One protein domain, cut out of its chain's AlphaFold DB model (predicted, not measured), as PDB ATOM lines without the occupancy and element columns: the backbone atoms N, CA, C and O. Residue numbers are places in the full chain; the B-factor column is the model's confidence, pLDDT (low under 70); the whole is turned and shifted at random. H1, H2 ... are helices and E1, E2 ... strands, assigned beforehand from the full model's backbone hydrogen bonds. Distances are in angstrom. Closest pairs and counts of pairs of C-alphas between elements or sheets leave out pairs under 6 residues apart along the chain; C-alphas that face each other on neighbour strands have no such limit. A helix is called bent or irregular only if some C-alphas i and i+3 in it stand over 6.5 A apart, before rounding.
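AT A GLANCE: This is residues 323 to 394 and 405 to 430 of the 439 residues of an uncharacterized protein of Paenibacillus barcinonensis (UniProt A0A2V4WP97). A small sheet of three strands has one long helix, H4, over one face, running along the strands. At one end of the domain H1 and H5 meet about perpendicular, and H5 also packs on H2, which stands beside the edge strand E1; the short H3 follows E1 at the far end of that strand. The printed part has 98 residues, with five named helices and three named strands in the order H1 H2 E1 H3 H4 E2 E3 H5; the sheet's order is E1 E3 E2, antiparallel throughout. The class is mixed, helices and strands, and the whole is compact, with a radius of gyration of the C-alphas of 13.1 A and spans of 36 by 25 by 22 A.

HOW THE PARTS SIT: The inner strand E3, residues 406 to 412, is antiparallel to E1, residues 350 to 354, at 162 degrees, with N 351 and O 410 2.9 A apart, within hydrogen-bond range. On its other side is E2, residues 385 to 387, antiparallel at 153 degrees, with N 386 and O 411 within range at 2.8 A. H4, residues 365 to 382, is on the sheet at a height of 8.8 A, over E3 and along the strands at 16 degrees on the local plane; the closest C-alphas of H4 and E3 are those of Ser 365 and Pro 406, 5.8 A apart. This makes two layers, helix on one face of a sheet. E1, H3 and H4, and E2 form a split strand-helix-strand unit, two strands running the same way with E3 between them, and its crossover is right-handed. H3, residues 355 to 358, only grazes the sheet with residues 355 to 357. H2, residues 339 to 348, is at the sheet's level, with the C-alphas of Ser 344 and Phe 350 of E1 closest at 5.6 A. H5, residues 417 to 428, touches H2, closest at the C-alphas of Leu 420 and Ile 346, 6.3 A. H1, residues 323 to 331, touches H5, closest at the C-alphas of Glu 323 and Ala 422, 4.3 A; their tilt of 72 degrees is only just about perpendicular. Every O i to N i+4 pair is within hydrogen-bond range in H1, H2 and H5, and 9 of 14 in H4; H3 is too short for such a pair.

IN THESE COORDINATES: H4 is 24.3 A long, with a kink of 49 degrees near residue 376, and only just irregular, C-alphas 374 and 377 being 6.8 A apart. E3 is 20.1 A long, H5 16.3 A, H2 13.8 A, E1 13.5 A and H1 12.1 A. H1 begins at C-alpha 323, (1.068, 4.104, -11.213), and H5 ends at C-alpha 428, (8.750, -1.410, -2.888).

THE WHOLE: The C-alphas farthest apart are those of Ile 325 and Asp 394, 39.4 A. Residues 395 to 404 are not printed, and C-alphas 394 and 405 are 8.5 A apart across this cut, in the link from E2 to E3. Of the links printed whole, none is long. Mean pLDDT of the printed part is 87.6; residue 394 is under 70.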
ATOM      1  N   GLU A 323      -0.316   4.315 -11.633       84.12
ATOM      2  CA  GLU A 323       1.068   4.104 -11.213       84.12
ATOM      3  C   GLU A 323       1.690   2.913 -11.946       84.12
ATOM      4  O   GLU A 323       2.791   3.031 -12.472       84.12
ATOM      5  N   TYR A 324       0.980   1.786 -12.068       79.81
ATOM      6  CA  TYR A 324       1.485   0.621 -12.803       79.81
ATOM      7  C   TYR A 324       1.596   0.865 -14.311       79.81
ATOM      8  O   TYR A 324       2.529   0.372 -14.938       79.81
ATOM      9  N   ILE A 325       0.678   1.635 -14.904       83.69
ATOM     10  CA  ILE A 325       0.769   2.018 -16.323       83.69
ATOM     11  C   ILE A 325       2.006   2.891 -16.556       83.69
ATOM     12  O   ILE A 325       2.702   2.734 -17.560       83.69
ATOM     13  N   ILE A 326       2.285   3.823 -15.644       88.44
ATOM     14  CA  ILE A 326       3.478   4.669 -15.703       88.44
ATOM     15  C   ILE A 326       4.734   3.823 -15.476       88.44
ATOM     16  O   ILE A 326       5.701   3.963 -16.221       88.44
ATOM     17  N   LEU A 327       4.708   2.901 -14.515       87.56
ATOM     18  CA  LEU A 327       5.820   2.008 -14.211       87.56
ATOM     19  C   LEU A 327       6.161   1.080 -15.384       87.56
ATOM     20  O   LEU A 327       7.335   0.906 -15.693       87.56
ATOM     21  N   ASP A 328       5.166   0.544 -16.095       84.56
ATOM     22  CA  ASP A 328       5.394  -0.207 -17.336       84.56
ATOM     23  C   ASP A 328       6.116   0.652 -18.381       84.56
ATOM     24  O   ASP A 328       7.066   0.191 -19.010       84.56
ATOM     25  N   LYS A 329       5.690   1.914 -18.553       89.19
ATOM     26  CA  LYS A 329       6.343   2.847 -19.483       89.19
ATOM     27  C   LYS A 329       7.789   3.116 -19.074       89.19
ATOM     28  O   LYS A 329       8.657   3.101 -19.940       89.19
ATOM     29  N   ILE A 330       8.050   3.299 -17.777       90.56
ATOM     30  CA  ILE A 330       9.400   3.461 -17.216       90.56
ATOM     31  C   ILE A 330      10.257   2.224 -17.502       90.56
ATOM     32  O   ILE A 330      11.378   2.352 -17.981       90.56
ATOM     33  N   ASN A 331       9.725   1.025 -17.268       85.94
ATOM     34  CA  ASN A 331      10.452  -0.225 -17.498       85.94
ATOM     35  C   ASN A 331      10.659  -0.537 -18.986       85.94
ATOM     36  O   ASN A 331      11.559  -1.298 -19.329       85.94
ATOM     37  N   SER A 332       9.838   0.040 -19.866       87.31
ATOM     38  CA  SER A 332       9.985  -0.069 -21.322       87.31
ATOM     39  C   SER A 332      10.970   0.935 -21.928       87.31
ATOM     40  O   SER A 332      11.173   0.916 -23.139       87.31
ATOM     41  N   LEU A 333      11.556   1.827 -21.122       89.00
ATOM     42  CA  LEU A 333      12.590   2.740 -21.598       89.00
ATOM     43  C   LEU A 333      13.824   1.949 -22.042       89.00
ATOM     44  O   LEU A 333      14.242   1.006 -21.372       89.00
ATOM     45  N   ASP A 334      14.501   2.433 -23.085       86.38
ATOM     46  CA  ASP A 334      15.824   1.938 -23.505       86.38
ATOM     47  C   ASP A 334      16.945   2.273 -22.492       86.38
ATOM     48  O   ASP A 334      18.134   2.190 -22.791       86.38
ATOM     49  N   LEU A 335      16.570   2.653 -21.269       88.69
ATOM     50  CA  LEU A 335      17.438   3.006 -20.164       88.69
ATOM     51  C   LEU A 335      17.130   2.096 -18.973       88.69
ATOM     52  O   LEU A 335      16.056   2.167 -18.377       88.69
ATOM     53  N   LYS A 336      18.104   1.281 -18.568       90.19
ATOM     54  CA  LYS A 336      17.996   0.459 -17.362       90.19
ATOM     55  C   LYS A 336      18.284   1.309 -16.125       90.19
ATOM     56  O   LYS A 336      19.393   1.827 -15.960       90.19
ATOM     57  N   LEU A 337      17.289   1.406 -15.248       90.38
ATOM     58  CA  LEU A 337      17.386   2.094 -13.964       90.38
ATOM     59  C   LEU A 337      17.754   1.114 -12.848       90.38
ATOM     60  O   LEU A 337      17.182   0.025 -12.729       90.38
ATOM     61  N   THR A 338      18.706   1.512 -12.012       90.25
ATOM     62  CA  THR A 338      19.012   0.828 -10.756       90.25
ATOM     63  C   THR A 338      18.138   1.333  -9.618       90.25
ATOM     64  O   THR A 338      17.513   2.390  -9.695       90.25
ATOM     65  N   LYS A 339      18.159   0.602  -8.503       90.25
ATOM     66  CA  LYS A 339      17.572   1.065  -7.244       90.25
ATOM     67  C   LYS A 339      18.098   2.449  -6.834       90.25
ATOM     68  O   LYS A 339      17.315   3.296  -6.421       90.25
ATOM     69  N   TYR A 340      19.402   2.685  -6.991       90.19
ATOM     70  CA  TYR A 340      20.033   3.962  -6.652       90.19
ATOM     71  C   TYR A 340      19.535   5.098  -7.551       90.19
ATOM     72  O   TYR A 340      19.175   6.159  -7.053       90.19
ATOM     73  N   ASP A 341      19.430   4.844  -8.857       91.75
ATOM     74  CA  ASP A 341      18.923   5.821  -9.824       91.75
ATOM     75  C   ASP A 341      17.504   6.279  -9.470       91.75
ATOM     76  O   ASP A 341      17.193   7.469  -9.495       91.75
ATOM     77  N   VAL A 342      16.645   5.330  -9.092       92.25
ATOM     78  CA  VAL A 342      15.263   5.622  -8.703       92.25
ATOM     79  C   VAL A 342      15.192   6.365  -7.370       92.25
ATOM     80  O   VAL A 342      14.416   7.309  -7.235       92.25
ATOM     81  N   GLU A 343      16.023   6.002  -6.391       92.50
ATOM     82  CA  GLU A 343      16.108   6.739  -5.127       92.50
ATOM     83  C   GLU A 343      16.592   8.186  -5.328       92.50
ATOM     84  O   GLU A 343      16.038   9.099  -4.710       92.50
ATOM     85  N   SER A 344      17.572   8.413  -6.210       91.94
ATOM     86  CA  SER A 344      18.034   9.753  -6.595       91.94
ATOM     87  C   SER A 344      16.956  10.545  -7.336       91.94
ATOM     88  O   SER A 344      16.765  11.729  -7.056       91.94
ATOM     89  N   LEU A 345      16.187   9.906  -8.222       92.31
ATOM     90  CA  LEU A 345      15.043  10.543  -8.878       92.31
ATOM     91  C   LEU A 345      14.010  11.016  -7.850       92.31
ATOM     92  O   LEU A 345      13.623  12.182  -7.872       92.31
ATOM     93  N   ILE A 346      13.609  10.151  -6.917       92.62
ATOM     94  CA  ILE A 346      12.585  10.475  -5.912       92.62
ATOM     95  C   ILE A 346      13.057  11.586  -4.965       92.62
ATOM     96  O   ILE A 346      12.310  12.525  -4.698       92.62
ATOM     97  N   LYS A 347      14.288  11.494  -4.444       92.69
ATOM     98  CA  LYS A 347      14.785  12.419  -3.410       92.69
ATOM     99  C   LYS A 347      15.303  13.736  -3.977       92.69
ATOM    100  O   LYS A 347      15.137  14.780  -3.353       92.69
ATOM    101  N   GLU A 348      15.960  13.685  -5.131       91.81
ATOM    102  CA  GLU A 348      16.763  14.794  -5.656       91.81
ATOM    103  C   GLU A 348      16.301  15.271  -7.039       91.81
ATOM    104  O   GLU A 348      16.819  16.270  -7.544       91.81
ATOM    105  N   SER A 349      15.315  14.597  -7.655       92.50
ATOM    106  CA  SER A 349      14.885  14.859  -9.039       92.50
ATOM    107  C   SER A 349      16.065  14.822 -10.013       92.50
ATOM    108  O   SER A 349      16.213  15.674 -10.895       92.50
ATOM    109  N   PHE A 350      16.943  13.840  -9.815       92.75
ATOM    110  CA  PHE A 350      18.235  13.749 -10.474       92.75
ATOM    111  C   PHE A 350      18.525  12.325 -10.945       92.75
ATOM    112  O   PHE A 350      18.212  11.361 -10.251       92.75
ATOM    113  N   LEU A 351      19.151  12.206 -12.116       92.56
ATOM    114  CA  LEU A 351      19.544  10.939 -12.712       92.56
ATOM    115  C   LEU A 351      20.924  11.046 -13.368       92.56
ATOM    116  O   LEU A 351      21.143  11.879 -14.251       92.56
ATOM    117  N   PHE A 352      21.838  10.171 -12.959       90.88
ATOM    118  CA  PHE A 352      23.137   9.993 -13.602       90.88
ATOM    119  C   PHE A 352      23.022   8.918 -14.686       90.88
ATOM    120  O   PHE A 352      22.635   7.789 -14.397       90.88
ATOM    121  N   ILE A 353      23.350   9.257 -15.933       90.62
ATOM    122  CA  ILE A 353      23.259   8.330 -17.066       90.62
ATOM    123  C   ILE A 353      24.653   8.088 -17.626       90.62
ATOM    124  O   ILE A 353      25.375   9.025 -17.959       90.62
ATOM    125  N   SER A 354      25.009   6.819 -17.788       89.44
ATOM    126  CA  SER A 354      26.263   6.362 -18.386       89.44
ATOM    127  C   SER A 354      26.013   5.265 -19.420       89.44
ATOM    128  O   SER A 354      24.901   4.745 -19.535       89.44
ATOM    129  N   SER A 355      27.051   4.864 -20.156       84.94
ATOM    130  CA  SER A 355      26.970   3.752 -21.119       84.94
ATOM    131  C   SER A 355      26.417   2.448 -20.511       84.94
ATOM    132  O   SER A 355      25.747   1.675 -21.197       84.94
ATOM    133  N   ILE A 356      26.623   2.231 -19.206       85.44
ATOM    134  CA  ILE A 356      26.167   1.044 -18.471       85.44
ATOM    135  C   ILE A 356      24.636   0.989 -18.395       85.44
ATOM    136  O   ILE A 356      24.059  -0.097 -18.468       85.44
ATOM    137  N   ASN A 357      23.960   2.139 -18.301       89.12
ATOM    138  CA  ASN A 357      22.496   2.201 -18.274       89.12
ATOM    139  C   ASN A 357      21.871   1.698 -19.586       89.12
ATOM    140  O   ASN A 357      20.743   1.218 -19.582       89.12
ATOM    141  N   PHE A 358      22.634   1.707 -20.681       86.75
ATOM    142  CA  PHE A 358      22.259   1.116 -21.970       86.75
ATOM    143  C   PHE A 358      22.740  -0.336 -22.132       86.75
ATOM    144  O   PHE A 358      22.640  -0.916 -23.212       86.75
ATOM    145  N   GLY A 359      23.297  -0.939 -21.078       81.88
ATOM    146  CA  GLY A 359      23.824  -2.302 -21.097       81.88
ATOM    147  C   GLY A 359      25.134  -2.470 -21.870       81.88
ATOM    148  O   GLY A 359      25.451  -3.597 -22.234       81.88
ATOM    149  N   LYS A 360      25.887  -1.390 -22.132       81.31
ATOM    150  CA  LYS A 360      27.169  -1.455 -22.853       81.31
ATOM    151  C   LYS A 360      28.345  -1.039 -21.969       81.31
ATOM    152  O   LYS A 360      28.359   0.060 -21.410       81.31
ATOM    153  N   GLU A 361      29.373  -1.884 -21.892       76.31
ATOM    154  CA  GLU A 361      30.624  -1.534 -21.198       76.31
ATOM    155  C   GLU A 361      31.446  -0.486 -21.952       76.31
ATOM    156  O   GLU A 361      32.087   0.356 -21.321       76.31
ATOM    157  N   VAL A 362      31.397  -0.531 -23.287       78.75
ATOM    158  CA  VAL A 362      32.107   0.377 -24.191       78.75
ATOM    159  C   VAL A 362      31.100   0.981 -25.165       78.75
ATOM    160  O   VAL A 362      30.329   0.264 -25.803       78.75
ATOM    161  N   MET A 363      31.092   2.308 -25.257       83.31
ATOM    162  CA  MET A 363      30.258   3.081 -26.175       83.31
ATOM    163  C   MET A 363      31.021   4.353 -26.546       83.31
ATOM    164  O   MET A 363      31.617   4.982 -25.669       83.31
ATOM    165  N   THR A 364      31.031   4.728 -27.825       86.44
ATOM    166  CA  THR A 364      31.677   5.979 -28.254       86.44
ATOM    167  C   THR A 364      30.849   7.189 -27.816       86.44
ATOM    168  O   THR A 364      29.643   7.079 -27.589       86.44
ATOM    169  N   SER A 365      31.464   8.371 -27.713       84.69
ATOM    170  CA  SER A 365      30.735   9.600 -27.362       84.69
ATOM    171  C   SER A 365      29.636   9.937 -28.378       84.69
ATOM    172  O   SER A 365      28.588  10.444 -27.991       84.69
ATOM    173  N   GLU A 366      29.853   9.625 -29.659       85.81
ATOM    174  CA  GLU A 366      28.867   9.820 -30.728       85.81
ATOM    175  C   GLU A 366      27.677   8.863 -30.581       85.81
ATOM    176  O   GLU A 366      26.528   9.301 -30.600       85.81
ATOM    177  N   GLU A 367      27.933   7.569 -30.356       86.81
ATOM    178  CA  GLU A 367      26.878   6.581 -30.097       86.81
ATOM    179  C   GLU A 367      26.077   6.922 -28.838       86.81
ATOM    180  O   GLU A 367      24.852   6.804 -28.829       86.81
ATOM    181  N   PHE A 368      26.761   7.378 -27.786       89.38
ATOM    182  CA  PHE A 368      26.127   7.788 -26.537       89.38
ATOM    183  C   PHE A 368      25.242   9.018 -26.727       89.38
ATOM    184  O   PHE A 368      24.109   9.031 -26.251       89.38
ATOM    185  N   GLN A 369      25.710  10.021 -27.473       89.38
ATOM    186  CA  GLN A 369      24.911  11.205 -27.786       89.38
ATOM    187  C   GLN A 369      23.631  10.832 -28.547       89.38
ATOM    188  O   GLN A 369      22.556  11.303 -28.182       89.38
ATOM    189  N   ILE A 370      23.719   9.926 -29.529       89.38
ATOM    190  CA  ILE A 370      22.547   9.434 -30.271       89.38
ATOM    191  C   ILE A 370      21.538   8.768 -29.327       89.38
ATOM    192  O   ILE A 370      20.344   9.051 -29.405       89.38
ATOM    193  N   GLN A 371      21.999   7.910 -28.410       90.06
ATOM    194  CA  GLN A 371      21.124   7.252 -27.433       90.06
ATOM    195  C   GLN A 371      20.461   8.258 -26.484       90.06
ATOM    196  O   GLN A 371      19.261   8.170 -26.235       90.06
ATOM    197  N   ILE A 372      21.207   9.256 -26.001       90.31
ATOM    198  CA  ILE A 372      20.664  10.329 -25.157       90.31
ATOM    199  C   ILE A 372      19.619  11.160 -25.907       90.31
ATOM    200  O   ILE A 372      18.582  11.497 -25.333       90.31
ATOM    201  N   ASP A 373      19.851  11.477 -27.180       88.25
ATOM    202  CA  ASP A 373      18.900  12.253 -27.976       88.25
ATOM    203  C   ASP A 373      17.611  11.471 -28.265       88.25
ATOM    204  O   ASP A 373      16.527  12.050 -28.180       88.25
ATOM    205  N   LEU A 374      17.701  10.158 -28.514       89.19
ATOM    206  CA  LEU A 374      16.531   9.276 -28.631       89.19
ATOM    207  C   LEU A 374      15.760   9.169 -27.306       89.19
ATOM    208  O   LEU A 374      14.530   9.183 -27.289       89.19
ATOM    209  N   LEU A 375      16.482   9.108 -26.188       89.75
ATOM    210  CA  LEU A 375      15.913   8.962 -24.854       89.75
ATOM    211  C   LEU A 375      15.246  10.252 -24.341       89.75
ATOM    212  O   LEU A 375      14.322  10.181 -23.525       89.75
ATOM    213  N   ARG A 376      15.672  11.432 -24.816       88.25
ATOM    214  CA  ARG A 376      15.223  12.747 -24.318       88.25
ATOM    215  C   ARG A 376      13.701  12.914 -24.331       88.25
ATOM    216  O   ARG A 376      13.154  13.460 -23.375       88.25
ATOM    217  N   GLU A 377      13.019  12.463 -25.382       86.88
ATOM    218  CA  GLU A 377      11.552  12.540 -25.449       86.88
ATOM    219  C   GLU A 377      10.891  11.614 -24.425       86.88
ATOM    220  O   GLU A 377       9.990  12.036 -23.702       86.88
ATOM    221  N   SER A 378      11.387  10.386 -24.286       88.12
ATOM    222  CA  SER A 378      10.864   9.421 -23.319       88.12
ATOM    223  C   SER A 378      11.117   9.852 -21.867       88.12
ATOM    224  O   SER A 378      10.289   9.596 -20.995       88.12
ATOM    225  N   MET A 379      12.202  10.589 -21.600       88.81
ATOM    226  CA  MET A 379      12.496  11.159 -20.277       88.81
ATOM    227  C   MET A 379      11.522  12.250 -19.842       88.81
ATOM    228  O   MET A 379      11.422  12.502 -18.642       88.81
ATOM    229  N   LYS A 380      10.757  12.857 -20.760       89.31
ATOM    230  CA  LYS A 380       9.689  13.803 -20.387       89.31
ATOM    231  C   LYS A 380       8.607  13.156 -19.531       89.31
ATOM    232  O   LYS A 380       7.870  13.868 -18.856       89.31
ATOM    233  N   LEU A 381       8.535  11.823 -19.515       90.75
ATOM    234  CA  LEU A 381       7.698  11.083 -18.579       90.75
ATOM    235  C   LEU A 381       8.025  11.427 -17.117       90.75
ATOM    236  O   LEU A 381       7.113  11.484 -16.306       90.75
ATOM    237  N   PHE A 382       9.284  11.722 -16.788       90.12
ATOM    238  CA  PHE A 382       9.693  12.160 -15.449       90.12
ATOM    239  C   PHE A 382       9.547  13.676 -15.231       90.12
ATOM    240  O   PHE A 382       9.878  14.169 -14.159       90.12
ATOM    241  N   GLY A 383       9.062  14.426 -16.224       90.00
ATOM    242  CA  GLY A 383       8.930  15.883 -16.187       90.00
ATOM    243  C   GLY A 383       9.937  16.615 -17.077       90.00
ATOM    244  O   GLY A 383      10.673  16.019 -17.865       90.00
ATOM    245  N   GLU A 384       9.962  17.946 -16.976       89.81
ATOM    246  CA  GLU A 384      10.889  18.773 -17.755       89.81
ATOM    247  C   GLU A 384      12.345  18.498 -17.356       89.81
ATOM    248  O   GLU A 384      12.734  18.714 -16.205       89.81
ATOM    249  N   VAL A 385      13.154  18.050 -18.321       91.88
ATOM    250  CA  VAL A 385      14.536  17.610 -18.104       91.88
ATOM    251  C   VAL A 385      15.558  18.610 -18.646       91.88
ATOM    252  O   VAL A 385      15.462  19.088 -19.778       91.88
ATOM    253  N   LYS A 386      16.592  18.887 -17.850       89.94
ATOM    254  CA  LYS A 386      17.820  19.570 -18.270       89.94
ATOM    255  C   LYS A 386      18.975  18.577 -18.225       89.94
ATOM    256  O   LYS A 386      19.310  18.075 -17.155       89.94
ATOM    257  N   ILE A 387      19.569  18.302 -19.385       88.12
ATOM    258  CA  ILE A 387      20.694  17.369 -19.531       88.12
ATOM    259  C   ILE A 387      21.987  18.178 -19.664       88.12
ATOM    260  O   ILE A 387      22.037  19.128 -20.447       88.12
ATOM    261  N   SER A 388      23.012  17.835 -18.883       87.38
ATOM    262  CA  SER A 388      24.341  18.447 -18.981       87.38
ATOM    263  C   SER A 388      25.055  18.066 -20.283       87.38
ATOM    264  O   SER A 388      24.676  17.112 -20.959       87.38
ATOM    265  N   SER A 389      26.140  18.767 -20.618       84.38
ATOM    266  CA  SER A 389      27.066  18.297 -21.655       84.38
ATOM    267  C   SER A 389      27.651  16.927 -21.285       84.38
ATOM    268  O   SER A 389      27.820  16.640 -20.095       84.38
ATOM    269  N   ILE A 390      27.978  16.111 -22.293       83.75
ATOM    270  CA  ILE A 390      28.662  14.825 -22.095       83.75
ATOM    271  C   ILE A 390      29.994  15.059 -21.379       83.75
ATOM    272  O   ILE A 390      30.778  15.925 -21.770       83.75
ATOM    273  N   GLN A 391      30.239  14.266 -20.341       83.69
ATOM    274  CA  GLN A 391      31.505  14.181 -19.625       83.69
ATOM    275  C   GLN A 391      32.132  12.811 -19.886       83.69
ATOM    276  O   GLN A 391      31.439  11.792 -19.859       83.69
ATOM    277  N   MET A 392      33.438  12.787 -20.133       78.88
ATOM    278  CA  MET A 392      34.224  11.556 -20.185       78.88
ATOM    279  C   MET A 392      34.867  11.364 -18.817       78.88
ATOM    280  O   MET A 392      35.464  12.301 -18.296       78.88
ATOM    281  N   SER A 393      34.732  10.181 -18.220       70.25
ATOM    282  CA  SER A 393      35.456   9.868 -16.986       70.25
ATOM    283  C   SER A 393      36.967   9.936 -17.232       70.25
ATOM    284  O   SER A 393      37.446   9.276 -18.160       70.25
ATOM    285  N   ASP A 394      37.695  10.683 -16.398       51.81
ATOM    286  CA  ASP A 394      39.154  10.764 -16.474       51.81
ATOM    287  C   ASP A 394      39.769   9.370 -16.326       51.81
ATOM    288  O   ASP A 394      39.492   8.619 -15.387       51.81
ATOM    289  N   ARG A 405      34.451   6.444 -20.080       81.56
ATOM    290  CA  ARG A 405      33.014   6.187 -20.221       81.56
ATOM    291  C   ARG A 405      32.269   7.512 -20.381       81.56
ATOM    292  O   ARG A 405      32.395   8.367 -19.498       81.56
ATOM    293  N   PRO A 406      31.492   7.700 -21.462       87.19
ATOM    294  CA  PRO A 406      30.657   8.879 -21.596       87.19
ATOM    295  C   PRO A 406      29.521   8.834 -20.565       87.19
ATOM    296  O   PRO A 406      28.941   7.779 -20.286       87.19
ATOM    297  N   SER A 407      29.219   9.993 -19.985       89.19
ATOM    298  CA  SER A 407      28.154  10.164 -18.999       89.19
ATOM    299  C   SER A 407      27.511  11.547 -19.085       89.19
ATOM    300  O   SER A 407      28.124  12.505 -19.561       89.19
ATOM    301  N   VAL A 408      26.263  11.652 -18.630       92.38
ATOM    302  CA  VAL A 408      25.522  12.912 -18.494       92.38
ATOM    303  C   VAL A 408      24.713  12.929 -17.205       92.38
ATOM    304  O   VAL A 408      24.244  11.901 -16.719       92.38
ATOM    305  N   ASN A 409      24.495  14.135 -16.697       90.88
ATOM    306  CA  ASN A 409      23.597  14.400 -15.588       90.88
ATOM    307  C   ASN A 409      22.274  14.932 -16.128       90.88
ATOM    308  O   ASN A 409      22.251  15.948 -16.828       90.88
ATOM    309  N   ALA A 410      21.173  14.277 -15.778       91.19
ATOM    310  CA  ALA A 410      19.828  14.733 -16.077       91.19
ATOM    311  C   ALA A 410      19.156  15.228 -14.795       91.19
ATOM    312  O   ALA A 410      18.982  14.478 -13.836       91.19
ATOM    313  N   LYS A 411      18.776  16.507 -14.777       92.69
ATOM    314  CA  LYS A 411      18.042  17.117 -13.667       92.69
ATOM    315  C   LYS A 411      16.630  17.470 -14.108       92.69
ATOM    316  O   LYS A 411      16.455  18.153 -15.119       92.69
ATOM    317  N   PHE A 412      15.647  17.042 -13.333       92.56
ATOM    318  CA  PHE A 412      14.236  17.302 -13.581       92.56
ATOM    319  C   PHE A 412      13.780  18.509 -12.765       92.56
ATOM    320  O   PHE A 412      14.181  18.678 -11.613       92.56
ATOM    321  N   LEU A 413      12.980  19.385 -13.374       89.69
ATOM    322  CA  LEU A 413      12.459  20.574 -12.693       89.69
ATOM    323  C   LEU A 413      11.457  20.189 -11.594       89.69
ATOM    324  O   LEU A 413      11.487  20.741 -10.498       89.69
ATOM    325  N   SER A 414      10.590  19.232 -11.911       90.94
ATOM    326  CA  SER A 414       9.635  18.613 -10.997       90.94
ATOM    327  C   SER A 414       9.203  17.271 -11.571       90.94
ATOM    328  O   SER A 414       8.854  17.210 -12.753       90.94
ATOM    329  N   ILE A 415       9.171  16.235 -10.737       92.94
ATOM    330  CA  ILE A 415       8.612  14.937 -11.117       92.94
ATOM    331  C   ILE A 415       7.118  14.922 -10.765       92.94
ATOM    332  O   ILE A 415       6.770  15.236  -9.623       92.94
ATOM    333  N   PRO A 416       6.223  14.589 -11.715       93.75
ATOM    334  CA  PRO A 416       4.796  14.449 -11.440       93.75
ATOM    335  C   PRO A 416       4.504  13.460 -10.298       93.75
ATOM    336  O   PRO A 416       5.196  12.456 -10.133       93.75
ATOM    337  N   THR A 417       3.477  13.735  -9.490       90.75
ATOM    338  CA  THR A 417       3.171  12.948  -8.279       90.75
ATOM    339  C   THR A 417       2.796  11.495  -8.585       90.75
ATOM    340  O   THR A 417       3.157  10.591  -7.842       90.75
ATOM    341  N   ASP A 418       2.113  11.261  -9.700       89.75
ATOM    342  CA  ASP A 418       1.779   9.937 -10.230       89.75
ATOM    343  C   ASP A 418       3.026   9.147 -10.660       89.75
ATOM    344  O   ASP A 418       3.106   7.937 -10.448       89.75
ATOM    345  N   VAL A 419       4.039   9.834 -11.194       91.94
ATOM    346  CA  VAL A 419       5.338   9.240 -11.539       91.94
ATOM    347  C   VAL A 419       6.153   8.924 -10.287       91.94
ATOM    348  O   VAL A 419       6.753   7.854 -10.216       91.94
ATOM    349  N   LEU A 420       6.135   9.794  -9.271       91.75
ATOM    350  CA  LEU A 420       6.739   9.492  -7.967       91.75
ATOM    351  C   LEU A 420       6.092   8.258  -7.330       91.75
ATOM    352  O   LEU A 420       6.808   7.339  -6.938       91.75
ATOM    353  N   GLY A 421       4.758   8.187  -7.325       88.94
ATOM    354  CA  GLY A 421       4.028   7.013  -6.845       88.94
ATOM    355  C   GLY A 421       4.396   5.739  -7.612       88.94
ATOM    356  O   GLY A 421       4.603   4.692  -7.002       88.94
ATOM    357  N   ALA A 422       4.561   5.821  -8.936       90.62
ATOM    358  CA  ALA A 422       5.021   4.701  -9.763       90.62
ATOM    359  C   ALA A 422       6.452   4.247  -9.428       90.62
ATOM    360  O   ALA A 422       6.726   3.047  -9.369       90.62
ATOM    361  N   LEU A 423       7.367   5.188  -9.191       91.56
ATOM    362  CA  LEU A 423       8.754   4.896  -8.824       91.56
ATOM    363  C   LEU A 423       8.859   4.270  -7.426       91.56
ATOM    364  O   LEU A 423       9.554   3.268  -7.254       91.56
ATOM    365  N   GLU A 424       8.133   4.808  -6.443       90.44
ATOM    366  CA  GLU A 424       8.044   4.244  -5.091       90.44
ATOM    367  C   GLU A 424       7.446   2.835  -5.109       90.44
ATOM    368  O   GLU A 424       7.964   1.923  -4.460       90.44
ATOM    369  N   LEU A 425       6.395   2.632  -5.903       84.81
ATOM    370  CA  LEU A 425       5.787   1.327  -6.133       84.81
ATOM    371  C   LEU A 425       6.800   0.330  -6.715       84.81
ATOM    372  O   LEU A 425       6.938  -0.777  -6.196       84.81
ATOM    373  N   GLY A 426       7.556   0.724  -7.743       84.19
ATOM    374  CA  GLY A 426       8.598  -0.122  -8.331       84.19
ATOM    375  C   GLY A 426       9.733  -0.458  -7.355       84.19
ATOM    376  O   GLY A 426      10.204  -1.597  -7.340       84.19
ATOM    377  N   LEU A 427      10.134   0.486  -6.494       84.88
ATOM    378  CA  LEU A 427      11.111   0.249  -5.423       84.88
ATOM    379  C   LEU A 427      10.597  -0.748  -4.383       84.88
ATOM    380  O   LEU A 427      11.303  -1.698  -4.044       84.88
ATOM    381  N   ASN A 428       9.373  -0.546  -3.892       79.75
ATOM    382  CA  ASN A 428       8.750  -1.410  -2.888       79.75
ATOM    383  C   ASN A 428       8.575  -2.847  -3.393       79.75
ATOM    384  O   ASN A 428       8.654  -3.792  -2.607       79.75
ATOM    385  N   ASN A 429       8.416  -3.001  -4.708       74.69
ATOM    386  CA  ASN A 429       8.255  -4.280  -5.385       74.69
ATOM    387  C   ASN A 429       9.568  -4.882  -5.915       74.69
ATOM    388  O   ASN A 429       9.530  -5.885  -6.623       74.69
ATOM    389  N   ASN A 430      10.731  -4.298  -5.595       78.75
ATOM    390  CA  ASN A 430      12.050  -4.743  -6.072       78.75
ATOM    391  C   ASN A 430      12.147  -4.895  -7.604       78.75
ATOM    392  O   ASN A 430      12.842  -5.780  -8.103       78.75
TER     393      ASN A 430